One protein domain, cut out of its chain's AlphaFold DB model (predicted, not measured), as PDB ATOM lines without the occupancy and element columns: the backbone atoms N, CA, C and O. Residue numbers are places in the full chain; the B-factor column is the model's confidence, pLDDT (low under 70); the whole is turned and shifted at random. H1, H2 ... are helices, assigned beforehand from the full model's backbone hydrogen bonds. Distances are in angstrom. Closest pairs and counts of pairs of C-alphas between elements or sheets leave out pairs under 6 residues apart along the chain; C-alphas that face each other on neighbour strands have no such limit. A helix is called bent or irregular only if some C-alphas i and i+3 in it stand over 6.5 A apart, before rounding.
ATOM      1  N   ARG A  40      33.181 -12.032  41.816       95.62
ATOM      2  CA  ARG A  40      34.064 -12.152  40.642       95.62
ATOM      3  C   ARG A  40      34.052 -10.878  39.803       95.62
ATOM      4  O   ARG A  40      35.109 -10.400  39.396       95.62
ATOM      5  N   ASP A  41      32.874 -10.300  39.580       95.62
ATOM      6  CA  ASP A  41      32.750  -9.047  38.835       95.62
ATOM      7  C   ASP A  41      33.454  -7.889  39.556       95.62
ATOM      8  O   ASP A  41      34.138  -7.093  38.908       95.62
ATOM      9  N   LEU A  42      33.333  -7.806  40.883       95.88
ATOM     10  CA  LEU A  42      34.009  -6.804  41.709       95.88
ATOM     11  C   LEU A  42      35.532  -6.964  41.661       95.88
ATOM     12  O   LEU A  42      36.229  -5.979  41.444       95.88
ATOM     13  N   GLU A  43      36.053  -8.186  41.793       94.88
ATOM     14  CA  GLU A  43      37.492  -8.477  41.693       94.88
ATOM     15  C   GLU A  43      38.047  -8.055  40.320       94.88
ATOM     16  O   GLU A  43      39.039  -7.326  40.237       94.88
ATOM     17  N   ILE A  44      37.359  -8.418  39.231       94.12
ATOM     18  CA  ILE A  44      37.745  -8.030  37.866       94.12
ATOM     19  C   ILE A  44      37.728  -6.506  37.698       94.12
ATOM     20  O   ILE A  44      38.635  -5.927  37.092       94.12
ATOM     21  N   ASN A  45      36.681  -5.833  38.182       94.31
ATOM     22  CA  ASN A  45      36.547  -4.389  38.011       94.31
ATOM     23  C   ASN A  45      37.467  -3.594  38.948       94.31
ATOM     24  O   ASN A  45      37.864  -2.496  38.568       94.31
ATOM     25  N   ALA A  46      37.882  -4.146  40.089       94.31
ATOM     26  CA  ALA A  46      38.900  -3.541  40.944       94.31
ATOM     27  C   ALA A  46      40.252  -3.461  40.223       94.31
ATOM     28  O   ALA A  46      40.859  -2.394  40.174       94.31
ATOM     29  N   VAL A  47      40.677  -4.542  39.556       93.19
ATOM     30  CA  VAL A  47      41.902  -4.544  38.732       93.19
ATOM     31  C   VAL A  47      41.795  -3.545  37.572       93.19
ATOM     32  O   VAL A  47      42.748  -2.825  37.257       93.19
ATOM     33  N   LYS A  48      40.618  -3.447  36.940       92.56
ATOM     34  CA  LYS A  48      40.378  -2.440  35.895       92.56
ATOM     35  C   LYS A  48      40.486  -1.024  36.446       92.56
ATOM     36  O   LYS A  48      41.069  -0.179  35.783       92.56
ATOM     37  N   LEU A  49      39.947  -0.767  37.636       91.81
ATOM     38  CA  LEU A  49      39.976   0.549  38.265       91.81
ATOM     39  C   LEU A  49      41.407   0.982  38.621       91.81
ATOM     40  O   LEU A  49      41.762   2.138  38.401       91.81
ATOM     41  N   GLN A  50      42.249   0.043  39.067       91.25
ATOM     42  CA  GLN A  50      43.672   0.283  39.346       91.25
ATOM     43  C   GLN A  50      44.460   0.728  38.108       91.25
ATOM     44  O   GLN A  50      45.367   1.550  38.203       91.25
ATOM     45  N   THR A  51      44.119   0.185  36.938       89.75
ATOM     46  CA  THR A  51      44.846   0.416  35.677       89.75
ATOM     47  C   THR A  51      44.184   1.465  34.780       89.75
ATOM     48  O   THR A  51      44.695   1.782  33.700       89.75
ATOM     49  N   LEU A  52      43.049   2.024  35.213       90.81
ATOM     50  CA  LEU A  52      42.210   2.892  34.402       90.81
ATOM     51  C   LEU A  52      42.875   4.243  34.139       90.81
ATOM     52  O   LEU A  52      43.094   5.049  35.040       90.81
ATOM     53  N   GLN A  53      43.129   4.519  32.864       90.19
ATOM     54  CA  GLN A  53      43.655   5.802  32.412       90.19
ATOM     55  C   GLN A  53      42.525   6.806  32.170       90.19
ATOM     56  O   GLN A  53      41.463   6.441  31.659       90.19
ATOM     57  N   LEU A  54      42.777   8.090  32.440       89.94
ATOM     58  CA  LEU A  54      41.774   9.155  32.314       89.94
ATOM     59  C   LEU A  54      41.142   9.219  30.914       89.94
ATOM     60  O   LEU A  54      39.921   9.264  30.776       89.94
ATOM     61  N   HIS A  55      41.965   9.161  29.864       89.75
ATOM     62  CA  HIS A  55      41.482   9.208  28.481       89.75
ATOM     63  C   HIS A  55      40.524   8.043  28.153       89.75
ATOM     64  O   HIS A  55      39.525   8.234  27.461       89.75
ATOM     65  N   ALA A  56      40.810   6.844  28.674       88.06
ATOM     66  CA  ALA A  56      39.981   5.660  28.500       88.06
ATOM     67  C   ALA A  56      38.698   5.770  29.332       88.06
ATOM     68  O   ALA A  56      37.622   5.412  28.858       88.06
ATOM     69  N   PHE A  57      38.791   6.332  30.540       89.69
ATOM     70  CA  PHE A  57      37.637   6.561  31.398       89.69
ATOM     71  C   PHE A  57      36.611   7.497  30.751       89.69
ATOM     72  O   PHE A  57      35.432   7.145  30.698       89.69
ATOM     73  N   HIS A  58      37.048   8.624  30.178       87.38
ATOM     74  CA  HIS A  58      36.160   9.570  29.489       87.38
ATOM     75  C   HIS A  58      35.434   8.971  28.282       87.38
ATOM     76  O   HIS A  58      34.308   9.368  27.999       87.38
ATOM     77  N   LYS A  59      36.063   8.023  27.581       88.06
ATOM     78  CA  LYS A  59      35.458   7.325  26.439       88.06
ATOM     79  C   LYS A  59      34.592   6.132  26.852       88.06
ATOM     80  O   LYS A  59      33.875   5.583  26.021       88.06
ATOM     81  N   SER A  60      34.673   5.699  28.108       88.06
ATOM     82  CA  SER A  60      33.959   4.523  28.599       88.06
ATOM     83  C   SER A  60      32.529   4.844  29.037       88.06
ATOM     84  O   SER A  60      32.218   5.943  29.494       88.06
ATOM     85  N   THR A  61      31.665   3.829  29.029       89.06
ATOM     86  CA  THR A  61      30.316   3.909  29.614       89.06
ATOM     87  C   THR A  61      30.327   3.920  31.146       89.06
ATOM     88  O   THR A  61      29.296   4.169  31.769       89.06
ATOM     89  N   LYS A  62      31.483   3.679  31.780       90.12
ATOM     90  CA  LYS A  62      31.605   3.547  33.236       90.12
ATOM     91  C   LYS A  62      31.306   4.845  33.968       90.12
ATOM     92  O   LYS A  62      30.633   4.805  34.991       90.12
ATOM     93  N   LYS A  63      31.726   5.992  33.424       91.88
ATOM     94  CA  LYS A  63      31.393   7.307  33.992       91.88
ATOM     95  C   LYS A  63      29.875   7.529  34.035       91.88
ATOM     96  O   LYS A  63      29.344   7.961  35.053       91.88
ATOM     97  N   ALA A  64      29.183   7.197  32.944       91.81
ATOM     98  CA  ALA A  64      27.731   7.329  32.850       91.81
ATOM     99  C   ALA A  64      27.001   6.342  33.776       91.81
ATOM    100  O   ALA A  64      26.069   6.735  34.474       91.81
ATOM    101  N   LEU A  65      27.457   5.085  33.832       92.00
ATOM    102  CA  LEU A  65      26.925   4.066  34.744       92.00
ATOM    103  C   LEU A  65      27.057   4.493  36.211       92.00
ATOM    104  O   LEU A  65      26.099   4.389  36.979       92.00
ATOM    105  N   PHE A  66      28.231   5.006  36.578       94.62
ATOM    106  CA  PHE A  66      28.514   5.494  37.919       94.62
ATOM    107  C   PHE A  66      27.565   6.632  38.305       94.62
ATOM    108  O   PHE A  66      26.869   6.538  39.316       94.62
ATOM    109  N   ARG A  67      27.480   7.671  37.462       94.56
ATOM    110  CA  ARG A  67      26.573   8.808  37.668       94.56
ATOM    111  C   ARG A  67      25.118   8.356  37.778       94.56
ATOM    112  O   ARG A  67      24.442   8.738  38.722       94.56
ATOM    113  N   THR A  68      24.666   7.480  36.881       93.94
ATOM    114  CA  THR A  68      23.294   6.950  36.912       93.94
ATOM    115  C   THR A  68      23.007   6.232  38.232       93.94
ATOM    116  O   THR A  68      21.951   6.433  38.822       93.94
ATOM    117  N   SER A  69      23.946   5.418  38.723       94.38
ATOM    118  CA  SER A  69      23.785   4.713  40.003       94.38
ATOM    119  C   SER A  69      23.676   5.690  41.176       94.38
ATOM    120  O   SER A  69      22.798   5.533  42.021       94.38
ATOM    121  N   MET A  70      24.521   6.729  41.194       93.12
ATOM    122  CA  MET A  70      24.473   7.798  42.196       93.12
ATOM    123  C   MET A  70      23.141   8.547  42.161       93.12
ATOM    124  O   MET A  70      22.505   8.708  43.196       93.12
ATOM    125  N   GLU A  71      22.683   8.961  40.978       93.62
ATOM    126  CA  GLU A  71      21.429   9.703  40.812       93.62
ATOM    127  C   GLU A  71      20.223   8.863  41.228       93.62
ATOM    128  O   GLU A  71      19.304   9.357  41.882       93.62
ATOM    129  N   LYS A  72      20.209   7.573  40.879       93.25
ATOM    130  CA  LYS A  72      19.139   6.674  41.313       93.25
ATOM    131  C   LYS A  72      19.149   6.490  42.825       93.25
ATOM    132  O   LYS A  72      18.082   6.561  43.427       93.25
ATOM    133  N   ALA A  73      20.316   6.327  43.443       92.31
ATOM    134  CA  ALA A  73      20.432   6.232  44.895       92.31
ATOM    135  C   ALA A  73      19.978   7.512  45.611       92.31
ATOM    136  O   ALA A  73      19.192   7.433  46.554       92.31
ATOM    137  N   ALA A  74      20.400   8.676  45.117       90.31
ATOM    138  CA  ALA A  74      20.022   9.989  45.639       90.31
ATOM    139  C   ALA A  74      18.509  10.238  45.606       90.31
ATOM    140  O   ALA A  74      17.967  10.916  46.474       90.31
ATOM    141  N   ASN A  75      17.817   9.666  44.619       89.94
ATOM    142  CA  ASN A  75      16.372   9.803  44.449       89.94
ATOM    143  C   ASN A  75      15.573   8.623  45.050       89.94
ATOM    144  O   ASN A  75      14.433   8.393  44.654       89.94
ATOM    145  N   GLY A  76      16.158   7.846  45.972       86.94
ATOM    146  CA  GLY A  76      15.457   6.763  46.679       86.94
ATOM    147  C   GLY A  76      15.234   5.484  45.861       86.94
ATOM    148  O   GLY A  76      14.373   4.672  46.194       86.94
ATOM    149  N   GLY A  77      15.991   5.291  44.780       90.69
ATOM    150  CA  GLY A  77      15.976   4.072  43.975       90.69
ATOM    151  C   GLY A  77      16.546   2.851  44.706       90.69
ATOM    152  O   GLY A  77      17.130   2.948  45.787       90.69
ATOM    153  N   ILE A  78      16.420   1.680  44.072       93.62
ATOM    154  CA  ILE A  78      16.931   0.404  44.606       93.62
ATOM    155  C   ILE A  78      18.442   0.441  44.860       93.62
ATOM    156  O   ILE A  78      18.945  -0.242  45.741       93.62
ATOM    157  N   GLU A  79      19.163   1.259  44.100       94.75
ATOM    158  CA  GLU A  79      20.598   1.456  44.216       94.75
ATOM    159  C   GLU A  79      20.939   2.021  45.604       94.75
ATOM    160  O   GLU A  79      21.878   1.560  46.247       94.75
ATOM    161  N   GLY A  80      20.120   2.938  46.130       92.25
ATOM    162  CA  GLY A  80      20.320   3.544  47.450       92.25
ATOM    163  C   GLY A  80      20.219   2.541  48.598       92.25
ATOM    164  O   GLY A  80      20.954   2.663  49.576       92.25
ATOM    165  N   ARG A  81      19.384   1.505  48.451       92.38
ATOM    166  CA  ARG A  81      19.239   0.419  49.435       92.38
ATOM    167  C   ARG A  81      20.517  -0.396  49.623       92.38
ATOM    168  O   ARG A  81      20.766  -0.892  50.711       92.38
ATOM    169  N   VAL A  82      21.336  -0.502  48.578       93.69
ATOM    170  CA  VAL A  82      22.615  -1.227  48.612       93.69
ATOM    171  C   VAL A  82      23.783  -0.284  48.902       93.69
ATOM    172  O   VAL A  82      24.703  -0.652  49.626       93.69
ATOM    173  N   LEU A  83      23.759   0.935  48.356       92.81
ATOM    174  CA  LEU A  83      24.879   1.875  48.433       92.81
ATOM    175  C   LEU A  83      24.956   2.626  49.764       92.81
ATOM    176  O   LEU A  83      26.046   2.784  50.306       92.81
ATOM    177  N   LEU A  84      23.825   3.076  50.318       91.25
ATOM    178  CA  LEU A  84      23.830   3.852  51.562       91.25
ATOM    179  C   LEU A  84      24.356   3.057  52.769       91.25
ATOM    180  O   LEU A  84      25.121   3.626  53.548       91.25
ATOM    181  N   PRO A  85      24.037   1.759  52.936       91.69
ATOM    182  CA  PRO A  85      24.638   0.956  53.999       91.69
ATOM    183  C   PRO A  85      26.162   0.804  53.911       91.69
ATOM    184  O   PRO A  85      26.773   0.438  54.907       91.69
ATOM    185  N   LEU A  86      26.796   1.063  52.758       89.88
ATOM    186  CA  LEU A  86      28.261   0.997  52.628       89.88
ATOM    187  C   LEU A  86      28.970   2.201  53.257       89.88
ATOM    188  O   LEU A  86      30.154   2.106  53.561       89.88
ATOM    189  N   VAL A  87      28.266   3.324  53.413       88.06
ATOM    190  CA  VAL A  87      28.821   4.585  53.937       88.06
ATOM    191  C   VAL A  87      28.292   4.951  55.322       88.06
ATOM    192  O   VAL A  87      28.889   5.781  55.987       88.06
ATOM    193  N   LYS A  88      27.192   4.328  55.762       86.88
ATOM    194  CA  LYS A  88      26.606   4.510  57.103       86.88
ATOM    195  C   LYS A  88      27.147   3.533  58.153       86.88
ATOM    196  O   LYS A  88      26.682   3.546  59.284       86.88
ATOM    197  N   ASP A  89      28.026   2.618  57.759       84.12
ATOM    198  CA  ASP A  89      28.602   1.636  58.673       84.12
ATOM    199  C   ASP A  89      29.853   2.217  59.341       84.12
ATOM    200  O   ASP A  89      30.944   2.196  58.769       84.12
ATOM    201  N   ASP A  90      29.674   2.713  60.566       80.94
ATOM    202  CA  ASP A  90      30.717   3.352  61.379       80.94
ATOM    203  C   ASP A  90      31.874   2.405  61.753       80.94
ATOM    204  O   ASP A  90      32.910   2.842  62.252       80.94
ATOM    205  N   THR A  91      31.731   1.094  61.511       85.25
ATOM    206  CA  THR A  91      32.814   0.120  61.718       85.25
ATOM    207  C   THR A  91      33.844   0.131  60.585       85.25
ATOM    208  O   THR A  91      34.923  -0.452  60.715       85.25
ATOM    209  N   ILE A  92      33.536   0.802  59.472       84.19
ATOM    210  CA  ILE A  92      34.401   0.899  58.301       84.19
ATOM    211  C   ILE A  92      35.068   2.273  58.277       84.19
ATOM    212  O   ILE A  92      34.409   3.307  58.303       84.19
ATOM    213  N   ALA A  93      36.395   2.294  58.138       87.00
ATOM    214  CA  ALA A  93      37.126   3.544  57.963       87.00
ATOM    215  C   ALA A  93      36.611   4.314  56.722       87.00
ATOM    216  O   ALA A  93      36.492   3.699  55.656       87.00
ATOM    217  N   PRO A  94      36.417   5.648  56.790       87.12
ATOM    218  CA  PRO A  94      35.828   6.433  55.698       87.12
ATOM    219  C   PRO A  94      36.487   6.199  54.335       87.12
ATOM    220  O   PRO A  94      35.818   6.105  53.305       87.12
ATOM    221  N   LYS A  95      37.815   6.028  54.303       87.44
ATOM    222  CA  LYS A  95      38.549   5.697  53.074       87.44
ATOM    223  C   LYS A  95      38.083   4.404  52.418       87.44
ATOM    224  O   LYS A  95      37.809   4.398  51.219       87.44
ATOM    225  N   GLN A  96      37.942   3.343  53.203       88.38
ATOM    226  CA  GLN A  96      37.477   2.054  52.704       88.38
ATOM    227  C   GLN A  96      36.005   2.118  52.286       88.38
ATOM    228  O   GLN A  96      35.635   1.509  51.283       88.38
ATOM    229  N   SER A  97      35.173   2.872  53.012       90.12
ATOM    230  CA  SER A  97      33.765   3.095  52.655       90.12
ATOM    231  C   SER A  97      33.640   3.762  51.286       90.12
ATOM    232  O   SER A  97      32.916   3.262  50.425       90.12
ATOM    233  N   LEU A  98      34.412   4.828  51.038       90.50
ATOM    234  CA  LEU A  98      34.429   5.522  49.749       90.50
ATOM    235  C   LEU A  98      34.935   4.624  48.614       90.50
ATOM    236  O   LEU A  98      34.324   4.557  47.549       90.50
ATOM    237  N   GLU A  99      36.039   3.913  48.830       91.81
ATOM    238  CA  GLU A  99      36.608   2.992  47.842       91.81
ATOM    239  C   GLU A  99      35.617   1.878  47.466       91.81
ATOM    240  O   GLU A  99      35.442   1.572  46.283       91.81
ATOM    241  N   ARG A 100      34.910   1.310  48.451       92.62
ATOM    242  CA  ARG A 100      33.867   0.298  48.228       92.62
ATOM    243  C   ARG A 100      32.660   0.868  47.504       92.62
ATOM    244  O   ARG A 100      32.205   0.249  46.545       92.62
ATOM    245  N   LEU A 101      32.171   2.036  47.922       93.81
ATOM    246  CA  LEU A 101      31.095   2.747  47.230       93.81
ATOM    247  C   LEU A 101      31.458   2.925  45.753       93.81
ATOM    248  O   LEU A 101      30.675   2.575  44.867       93.81
ATOM    249  N   ILE A 102      32.682   3.394  45.492       94.25
ATOM    250  CA  ILE A 102      33.161   3.617  44.136       94.25
ATOM    251  C   ILE A 102      33.179   2.316  43.338       94.25
ATOM    252  O   ILE A 102      32.636   2.265  42.232       94.25
ATOM    253  N   LEU A 103      33.780   1.263  43.892       95.19
ATOM    254  CA  LEU A 103      33.885  -0.026  43.219       95.19
ATOM    255  C   LEU A 103      32.504  -0.603  42.888       95.19
ATOM    256  O   LEU A 103      32.299  -1.086  41.773       95.19
ATOM    257  N   VAL A 104      31.549  -0.531  43.818       95.56
ATOM    258  CA  VAL A 104      30.189  -1.041  43.613       95.56
ATOM    259  C   VAL A 104      29.500  -0.282  42.480       95.56
ATOM    260  O   VAL A 104      29.010  -0.915  41.548       95.56
ATOM    261  N   CYS A 105      29.545   1.051  42.468       95.06
ATOM    262  CA  CYS A 105      28.942   1.846  41.390       95.06
ATOM    263  C   CYS A 105      29.659   1.713  40.046       95.06
ATOM    264  O   CYS A 105      29.045   1.861  38.991       95.06
ATOM    265  N   PHE A 106      30.957   1.425  40.067       92.19
ATOM    266  CA  PHE A 106      31.725   1.145  38.862       92.19
ATOM    267  C   PHE A 106      31.420  -0.250  38.286       92.19
ATOM    268  O   PHE A 106      31.614  -0.492  37.088       92.19
ATOM    269  N   THR A 107      30.944  -1.177  39.119       94.06
ATOM    270  CA  THR A 107      30.767  -2.593  38.770       94.06
ATOM    271  C   THR A 107      29.317  -2.944  38.464       94.06
ATOM    272  O   THR A 107      29.047  -3.537  37.419       94.06
ATOM    273  N   LEU A 108      28.396  -2.602  39.364       95.62
ATOM    274  CA  LEU A 108      27.026  -3.099  39.336       95.62
ATOM    275  C   LEU A 108      26.153  -2.322  38.352       95.62
ATOM    276  O   LEU A 108      26.220  -1.098  38.248       95.62
ATOM    277  N   GLN A 109      25.280  -3.050  37.662       94.25
ATOM    278  CA  GLN A 109      24.169  -2.498  36.897       94.25
ATOM    279  C   GLN A 109      22.861  -2.769  37.645       94.25
ATOM    280  O   GLN A 109      22.812  -3.509  38.632       94.25
ATOM    281  N   ARG A 110      21.763  -2.192  37.148       93.62
ATOM    282  CA  ARG A 110      20.424  -2.324  37.743       93.62
ATOM    283  C   ARG A 110      20.029  -3.777  38.041       93.62
ATOM    284  O   ARG A 110      19.433  -4.041  39.079       93.62
ATOM    285  N   SER A 111      20.360  -4.714  37.150       95.56
ATOM    286  CA  SER A 111      20.051  -6.137  37.333       95.56
ATOM    287  C   SER A 111      20.781  -6.747  38.531       95.56
ATOM    288  O   SER A 111      20.185  -7.547  39.248       95.56
ATOM    289  N   GLN A 112      22.025  -6.344  38.801       96.62
ATOM    290  CA  GLN A 112      22.767  -6.802  39.976       96.62
ATOM    291  C   GLN A 112      22.207  -6.215  41.275       96.62
ATOM    292  O   GLN A 112      22.069  -6.954  42.244       96.62
ATOM    293  N   TYR A 113      21.816  -4.934  41.295       96.69
ATOM    294  CA  TYR A 113      21.129  -4.360  42.461       96.69
ATOM    295  C   TYR A 113      19.821  -5.107  42.766       96.69
ATOM    296  O   TYR A 113      19.559  -5.451  43.915       96.69
ATOM    297  N   MET A 114      19.034  -5.432  41.733       96.19
ATOM    298  CA  MET A 114      17.828  -6.252  41.893       96.19
ATOM    299  C   MET A 114      18.145  -7.657  42.413       96.19
ATOM    300  O   MET A 114      17.434  -8.145  43.281       96.19
ATOM    301  N   ALA A 115      19.203  -8.305  41.918       96.50
ATOM    302  CA  ALA A 115      19.592  -9.637  42.379       96.50
ATOM    303  C   ALA A 115      19.975  -9.643  43.869       96.50
ATOM    304  O   ALA A 115      19.551 -10.534  44.597       96.50
ATOM    305  N   ILE A 116      20.699  -8.619  44.340       96.69
ATOM    306  CA  ILE A 116      21.035  -8.456  45.766       96.69
ATOM    307  C   ILE A 116      19.766  -8.398  46.623       96.69
ATOM    308  O   ILE A 116      19.688  -9.057  47.657       96.69
ATOM    309  N   ILE A 117      18.765  -7.630  46.193       95.44
ATOM    310  CA  ILE A 117      17.515  -7.469  46.945       95.44
ATOM    311  C   ILE A 117      16.672  -8.751  46.880       95.44
ATOM    312  O   ILE A 117      16.226  -9.248  47.911       95.44
ATOM    313  N   ASN A 118      16.477  -9.305  45.683       96.06
ATOM    314  CA  ASN A 118      15.605 -10.458  45.456       96.06
ATOM    315  C   ASN A 118      16.122 -11.740  46.115       96.06
ATOM    316  O   ASN A 118      15.319 -12.583  46.499       96.06
ATOM    317  N   ASP A 119      17.442 -11.882  46.248       96.19
ATOM    318  CA  ASP A 119      18.060 -13.040  46.897       96.19
ATOM    319  C   ASP A 119      18.378 -12.779  48.385       96.19
ATOM    320  O   ASP A 119      19.145 -13.517  48.997       96.19
ATOM    321  N   GLY A 120      17.797 -11.728  48.983       93.81
ATOM    322  CA  GLY A 120      17.870 -11.465  50.424       93.81
ATOM    323  C   GLY A 120      19.250 -11.037  50.934       93.81
ATOM    324  O   GLY A 120      19.517 -11.105  52.133       93.81
ATOM    325  N   LEU A 121      20.138 -10.587  50.045       96.06
ATOM    326  CA  LEU A 121      21.512 -10.219  50.388       96.06
ATOM    327  C   LEU A 121      21.637  -8.792  50.935       96.06
ATOM    328  O   LEU A 121      22.653  -8.475  51.541       96.06
ATOM    329  N   GLU A 122      20.638  -7.931  50.738       94.75
ATOM    330  CA  GLU A 122      20.675  -6.503  51.098       94.75
ATOM    331  C   GLU A 122      21.186  -6.235  52.523       94.75
ATOM    332  O   GLU A 122      22.107  -5.443  52.708       94.75
ATOM    333  N   SER A 123      20.645  -6.932  53.526       91.88
ATOM    334  CA  SER A 123      20.970  -6.715  54.945       91.88
ATOM    335  C   SER A 123      22.355  -7.228  55.353       91.88
ATOM    336  O   SER A 123      22.890  -6.850  56.397       91.88
ATOM    337  N   VAL A 124      22.948  -8.112  54.550       92.94
ATOM    338  CA  VAL A 124      24.261  -8.713  54.814       92.94
ATOM    339  C   VAL A 124      25.337  -8.210  53.858       92.94
ATOM    340  O   VAL A 124      26.518  -8.444  54.106       92.94
ATOM    341  N   PHE A 125      24.959  -7.485  52.804       94.25
ATOM    342  CA  PHE A 125      25.843  -7.109  51.707       94.25
ATOM    343  C   PHE A 125      27.069  -6.322  52.177       94.25
ATOM    344  O   PHE A 125      28.182  -6.663  51.786       94.25
ATOM    345  N   THR A 126      26.902  -5.336  53.066       91.94
ATOM    346  CA  THR A 126      28.030  -4.565  53.621       91.94
ATOM    347  C   THR A 126      29.049  -5.468  54.322       91.94
ATOM    348  O   THR A 126      30.246  -5.374  54.048       91.94
ATOM    349  N   ARG A 127      28.589  -6.409  55.158       90.69
ATOM    350  CA  ARG A 127      29.466  -7.372  55.850       90.69
ATOM    351  C   ARG A 127      30.149  -8.321  54.871       90.69
ATOM    352  O   ARG A 127      31.338  -8.595  54.996       90.69
ATOM    353  N   LEU A 128      29.419  -8.783  53.860       92.50
ATOM    354  CA  LEU A 128      29.985  -9.619  52.808       92.50
ATOM    355  C   LEU A 128      31.076  -8.872  52.024       92.50
ATOM    356  O   LEU A 128      32.135  -9.441  51.780       92.50
ATOM    357  N   MET A 129      30.859  -7.592  51.700       91.94
ATOM    358  CA  MET A 129      31.837  -6.714  51.045       91.94
ATOM    359  C   MET A 129      33.101  -6.498  51.885       91.94
ATOM    360  O   MET A 129      34.201  -6.458  51.333       91.94
ATOM    361  N   GLN A 130      32.968  -6.387  53.210       87.81
ATOM    362  CA  GLN A 130      34.118  -6.311  54.116       87.81
ATOM    363  C   GLN A 130      34.995  -7.569  54.034       87.81
ATOM    364  O   GLN A 130      36.220  -7.460  54.042       87.81
ATOM    365  N   GLY A 131      34.379  -8.744  53.885       86.88
ATOM    366  CA  GLY A 131      35.075 -10.030  53.838       86.88
ATOM    367  C   GLY A 131      35.790 -10.362  52.522       86.88
ATOM    368  O   GLY A 131      36.525 -11.345  52.485       86.88
ATOM    369  N   ILE A 132      35.609  -9.594  51.437       85.94
ATOM    370  CA  ILE A 132      36.140  -9.986  50.111       85.94
ATOM    371  C   ILE A 132      37.665  -9.796  49.995       85.94
ATOM    372  O   ILE A 132      38.285 -10.364  49.103       85.94
ATOM    373  N   GLY A 133      38.313  -9.034  50.880       82.25
ATOM    374  CA  GLY A 133      39.772  -8.846  50.826       82.25
ATOM    375  C   GLY A 133      40.283  -8.220  49.516       82.25
ATOM    376  O   GLY A 133      41.455  -8.366  49.178       82.25
ATOM    377  N   ILE A 134      39.416  -7.533  48.759       84.56
ATOM    378  CA  ILE A 134      39.795  -6.844  47.521       84.56
ATOM    379  C   ILE A 134      40.633  -5.615  47.871       84.56
ATOM    380  O   ILE A 134      40.170  -4.726  48.586       84.56
ATOM    381  N   ASN A 135      41.831  -5.523  47.296       85.69
ATOM    382  CA  ASN A 135      42.609  -4.289  47.307       85.69
ATOM    383  C   ASN A 135      42.008  -3.283  46.312       85.69
ATOM    384  O   ASN A 135      42.159  -3.430  45.095       85.69
ATOM    385  N   ILE A 136      41.324  -2.262  46.824       88.69
ATOM    386  CA  ILE A 136      40.748  -1.196  46.007       88.69
ATOM    387  C   ILE A 136      41.752  -0.049  45.953       88.69
ATOM    388  O   ILE A 136      42.000   0.630  46.939       88.69
ATOM    389  N   SER A 137      42.331   0.164  44.780       87.19
ATOM    390  CA  SER A 137      43.233   1.281  44.515       87.19
ATOM    391  C   SER A 137      42.877   1.886  43.165       87.19
ATOM    392  O   SER A 137      42.394   1.193  42.267       87.19
ATOM    393  N   MET A 138      43.058   3.194  43.032       90.50
ATOM    394  CA  MET A 138      42.778   3.933  41.809       90.50
ATOM    395  C   MET A 138      43.682   5.159  41.731       90.50
ATOM    396  O   MET A 138      44.079   5.711  42.759       90.50
ATOM    397  N   GLY A 139      44.009   5.595  40.515       87.69
ATOM    398  CA  GLY A 139      44.782   6.820  40.324       87.69
ATOM    399  C   GLY A 139      44.036   8.041  40.869       87.69
ATOM    400  O   GLY A 139      42.823   8.152  40.678       87.69
ATOM    401  N   GLN A 140      44.761   8.970  41.503       88.94
ATOM    402  CA  GLN A 140      44.175  10.158  42.140       88.94
ATOM    403  C   GLN A 140      43.267  10.940  41.179       88.94
ATOM    404  O   GLN A 140      42.146  11.264  41.529       88.94
ATOM    405  N   VAL A 141      43.678  11.116  39.922       89.69
ATOM    406  CA  VAL A 141      42.878  11.849  38.928       89.69
ATOM    407  C   VAL A 141      41.515  11.193  38.662       89.69
ATOM    408  O   VAL A 141      40.512  11.881  38.504       89.69
ATOM    409  N   ILE A 142      41.444   9.857  38.623       92.25
ATOM    410  CA  ILE A 142      40.162   9.144  38.485       92.25
ATOM    411  C   ILE A 142      39.329   9.313  39.755       92.25
ATOM    412  O   ILE A 142      38.119   9.528  39.669       92.25
ATOM    413  N   ARG A 143      39.979   9.235  40.921       90.81
ATOM    414  CA  ARG A 143      39.343   9.438  42.224       90.81
ATOM    415  C   ARG A 143      38.686  10.811  42.315       90.81
ATOM    416  O   ARG A 143      37.534  10.884  42.732       90.81
ATOM    417  N   ASP A 144      39.383  11.856  41.885       90.62
ATOM    418  CA  ASP A 144      38.895  13.235  41.908       90.62
ATOM    419  C   ASP A 144      37.651  13.370  41.022       90.62
ATOM    420  O   ASP A 144      36.599  13.791  41.494       90.62
ATOM    421  N   VAL A 145      37.704  12.867  39.780       92.06
ATOM    422  CA  VAL A 145      36.551  12.910  38.861       92.06
ATOM    423  C   VAL A 145      35.334  12.171  39.425       92.06
ATOM    424  O   VAL A 145      34.200  12.611  39.240       92.06
ATOM    425  N   LEU A 146      35.534  11.024  40.076       93.94
ATOM    426  CA  LEU A 146      34.440  10.270  40.692       93.94
ATOM    427  C   LEU A 146      33.887  10.984  41.931       93.94
ATOM    428  O   LEU A 146      32.671  11.024  42.107       93.94
ATOM    429  N   SER A 147      34.757  11.587  42.741       92.31
ATOM    430  CA  SER A 147      34.377  12.380  43.917       92.31
ATOM    431  C   SER A 147      33.577  13.620  43.516       92.31
ATOM    432  O   SER A 147      32.555  13.916  44.128       92.31
ATOM    433  N   ASP A 148      33.957  14.279  42.421       92.62
ATOM    434  CA  ASP A 148      33.213  15.403  41.849       92.62
ATOM    435  C   ASP A 148      31.821  14.991  41.373       92.62
ATOM    436  O   ASP A 148      30.858  15.716  41.599       92.62
ATOM    437  N   ILE A 149      31.674  13.803  40.771       93.31
ATOM    438  CA  ILE A 149      30.349  13.276  40.412       93.31
ATOM    439  C   ILE A 149      29.502  13.037  41.663       93.31
ATOM    440  O   ILE A 149      28.310  13.334  41.648       93.31
ATOM    441  N   ILE A 150      30.086  12.491  42.733       92.81
ATOM    442  CA  ILE A 150      29.350  12.272  43.981       92.81
ATOM    443  C   ILE A 150      28.885  13.618  44.555       92.81
ATOM    444  O   ILE A 150      27.701  13.753  44.861       92.81
ATOM    445  N   ARG A 151      29.773  14.618  44.638       90.88
ATOM    446  CA  ARG A 151      29.429  15.975  45.096       90.88
ATOM    447  C   ARG A 151      28.298  16.581  44.273       90.88
ATOM    448  O   ARG A 151      27.296  16.990  44.839       90.88
ATOM    449  N   ASP A 152      28.434  16.569  42.951       92.19
ATOM    450  CA  ASP A 152      27.449  17.124  42.017       92.19
ATOM    451  C   ASP A 152      26.062  16.478  42.169       92.19
ATOM    452  O   ASP A 152      25.045  17.162  42.197       92.19
ATOM    453  N   VAL A 153      26.001  15.155  42.333       91.00
ATOM    454  CA  VAL A 153      24.719  14.443  42.455       91.00
ATOM    455  C   VAL A 153      24.056  14.647  43.823       91.00
ATOM    456  O   VAL A 153      22.824  14.640  43.917       91.00
ATOM    457  N   TRP A 154      24.850  14.795  44.885       87.94
ATOM    458  CA  TRP A 154      24.364  14.792  46.267       87.94
ATOM    459  C   TRP A 154      24.336  16.169  46.941       87.94
ATOM    460  O   TRP A 154      23.795  16.260  48.039       87.94
ATOM    461  N   ALA A 155      24.842  17.237  46.315       81.25
ATOM    462  CA  ALA A 155      24.891  18.587  46.896       81.25
ATOM    463  C   ALA A 155      23.538  19.065  47.464       81.25
ATOM    464  O   ALA A 155      23.488  19.534  48.597       81.25
ATOM    465  N   ASP A 156      22.438  18.832  46.740       74.44
ATOM    466  CA  ASP A 156      21.107  19.370  47.066       74.44
ATOM    467  C   ASP A 156      20.092  18.291  47.497       74.44
ATOM    468  O   ASP A 156      18.896  18.389  47.213       74.44
ATOM    469  N   LYS A 157      20.550  17.194  48.113       75.19
ATOM    470  CA  LYS A 157      19.677  16.066  48.491       75.19
ATOM    471  C   LYS A 157      19.472  16.005  50.002       75.19
ATOM    472  O   LYS A 157      20.437  15.924  50.748       75.19
ATOM    473  N   ASP A 158      18.219  15.921  50.449       64.75
ATOM    474  CA  ASP A 158      17.836  15.984  51.874       64.75
ATOM    475  C   ASP A 158      18.496  14.919  52.781       64.75
ATOM    476  O   ASP A 158      18.590  15.099  53.991       64.75
ATOM    477  N   ASN A 159      18.990  13.814  52.206       64.56
ATOM    478  CA  ASN A 159      19.657  12.708  52.911       64.56
ATOM    479  C   ASN A 159      21.149  12.551  52.536       64.56
ATOM    480  O   ASN A 159      21.688  11.443  52.589       64.56
ATOM    481  N   ASN A 160      21.816  13.631  52.113       67.62
ATOM    482  CA  ASN A 160      23.172  13.598  51.547       67.62
ATOM    483  C   ASN A 160      24.331  13.452  52.535       67.62
ATOM    484  O   ASN A 160      25.390  12.968  52.128       67.62
ATOM    485  N   ARG A 161      24.139  13.834  53.803       72.31
ATOM    486  CA  ARG A 161      25.232  13.932  54.783       72.31
ATOM    487  C   ARG A 161      26.136  12.698  54.839       72.31
ATOM    488  O   ARG A 161      27.322  12.871  54.619       72.31
ATOM    489  N   PRO A 162      25.634  11.452  54.944       74.56
ATOM    490  CA  PRO A 162      26.517  10.293  55.093       74.56
ATOM    491  C   PRO A 162      27.487  10.076  53.922       74.56
ATOM    492  O   PRO A 162      28.596   9.595  54.115       74.56
ATOM    493  N   ILE A 163      27.080  10.409  52.692       80.19
ATOM    494  CA  ILE A 163      27.947  10.263  51.512       80.19
ATOM    495  C   ILE A 163      28.957  11.412  51.433       80.19
ATOM    496  O   ILE A 163      30.111  11.181  51.072       80.19
ATOM    497  N   LEU A 164      28.531  12.634  51.760       80.12
ATOM    498  CA  LEU A 164      29.399  13.811  51.742       80.12
ATOM    499  C   LEU A 164      30.403  13.795  52.905       80.12
ATOM    500  O   LEU A 164      31.572  14.075  52.678       80.12
ATOM    501  N   ASP A 165      29.998  13.361  54.098       79.19
ATOM    502  CA  ASP A 165      30.869  13.224  55.272       79.19
ATOM    503  C   ASP A 165      32.028  12.258  54.971       79.19
ATOM    504  O   ASP A 165      33.200  12.573  55.180       79.19
ATOM    505  N   VAL A 166      31.718  11.109  54.356       80.62
ATOM    506  CA  VAL A 166      32.729  10.132  53.926       80.62
ATOM    507  C   VAL A 166      33.685  10.714  52.878       80.62
ATOM    508  O   VAL A 166      34.869  10.366  52.878       80.62
ATOM    509  N   LEU A 167      33.214  11.588  51.983       81.56
ATOM    510  CA  LEU A 167      34.083  12.295  51.037       81.56
ATOM    511  C   LEU A 167      34.994  13.304  51.746       81.56
ATOM    512  O   LEU A 167      36.203  13.287  51.520       81.56
ATOM    513  N   GLU A 168      34.439  14.147  52.612       80.69
ATOM    514  CA  GLU A 168      35.182  15.190  53.321       80.69
ATOM    515  C   GLU A 168      36.265  14.609  54.239       80.69
ATOM    516  O   GLU A 168      37.403  15.086  54.243       80.69
ATOM    517  N   ASP A 169      35.954  13.543  54.978       76.94
ATOM    518  CA  ASP A 169      36.920  12.864  55.849       76.94
ATOM    519  C   ASP A 169      38.076  12.248  55.053       76.94
ATOM    520  O   ASP A 169      39.229  12.224  55.500       76.94
ATOM    521  N   ASN A 170      37.795  11.797  53.829       75.62
ATOM    522  CA  ASN A 170      38.822  11.318  52.914       75.62
ATOM    523  C   ASN A 170      39.758  12.426  52.433       75.62
ATOM    524  O   ASN A 170      40.963  12.192  52.327       75.62
TER     525      ASN A 170
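This is residues 40 to 170 of the 191 residues of an uncharacterized protein of Fusarium oxysporum f. sp. melonis 26406 (UniProt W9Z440). Nine helices make a rounded cluster in which H5 runs through the middle, with H1, H3, H4 and H9 packed on it mostly crosswise. The longest helix, H8, forms one side with H9 folded back along it as a helical hairpin, while H1, H6 and H7 lie on the side away from H8 and H2 sits out at one corner. The printed part has 131 residues, with nine named helices in the order H1 to H9 and no named strand, and the class is all helix. It is compact, with a radius of gyration of the C-alphas of 13.6 A, and the C-alphas span 38 by 35 by 27 A.

H8 is the longest helix, residues 140 to 154, 20.8 A from first to last C-alpha; it begins at C-alpha 140 (44.175, 10.158, 42.140). H9, residues 161 to 170, is 14.0 A long and ends at C-alpha 170 (38.822, 11.318, 52.914). H5, residues 94 to 107, is 19.8 A long, and its centre is the nearest to the mean of the C-alphas, 4.0 A away. H3, residues 62 to 74, is 18.2 A long, and H4, residues 78 to 86, is 13.9 A long. H4 is neither bent nor irregular, but only just: C-alphas 82 and 85 are 6.2 A apart. H1, residues 40 to 51, is 17.3 A long and begins at C-alpha 40 (34.064, -12.152, 40.642). The shorter helices are H2, residues 54 to 59, H6, residues 110 to 118, and H7, residues 125 to 130.

H8 and H9 touch as a helical hairpin, at a shallow tilt of 22 degrees, opposite ways, with the closest C-alphas those of Arg 151 and Leu 164, 7.0 A apart. H8 touches H3 at a shallow tilt of 33 degrees, only just short of steep, the same way; the closest C-alphas, of Glu 71 and Val 153, are 6.0 A apart. H8 and H2 only just touch, with 3 pairs of C-alphas within 8 A, and H8 does so with residues 141 to 142 alone; the closest are Leu 54 and Ile 142, 6.4 A. H5 and H8 are close but not clearly touching, with the C-alphas of Ile 102 and Leu 146 at 7.6 A. H4 and H5 are the hubs, touching four helices each. They form a helical hairpin at a shallow tilt of 28 degrees, opposite ways, with C-alphas 86 and 97 closest at 5.9 A. H5 touches H9 with residues 94 to 98 alone, C-alphas 94 and 166 being closest at 5.1 A. With residues 102 to 106 alone it touches H3, at a steep tilt of 66 degrees, C-alphas 105 and 66 being closest at 5.1 A. With residues 103 to 107 alone it touches H1, only just about perpendicular at 73 degrees, C-alphas 107 and 42 being closest at 6.1 A. H3 touches H4 with residues 69 to 74 alone, about perpendicular at 90 degrees; C-alphas 73 and 80 are closest at 3.7 A. H6 touches H4, about perpendicular at 74 degrees, with C-alphas 113 and 79 closest at 6.1 A. H7 and H4 only just touch, with 3 pairs of C-alphas within 8 A, the closest being 126 and 86 at 5.7 A. Every O i to N i+4 pair is within hydrogen-bond range in H1, H2, H3, H5, H6, H7, H8 and H9; in H4 it is 2 of 5, beside 3 of 6 O i to N i+3 pairs.

The two C-alphas farthest apart are those of His 55 and Gly 120, 38.3 A. The printed part has no cut and no long link. The mean pLDDT of the printed part is 89.6, and residues 158 to 160, between H8 and H9, are under 70.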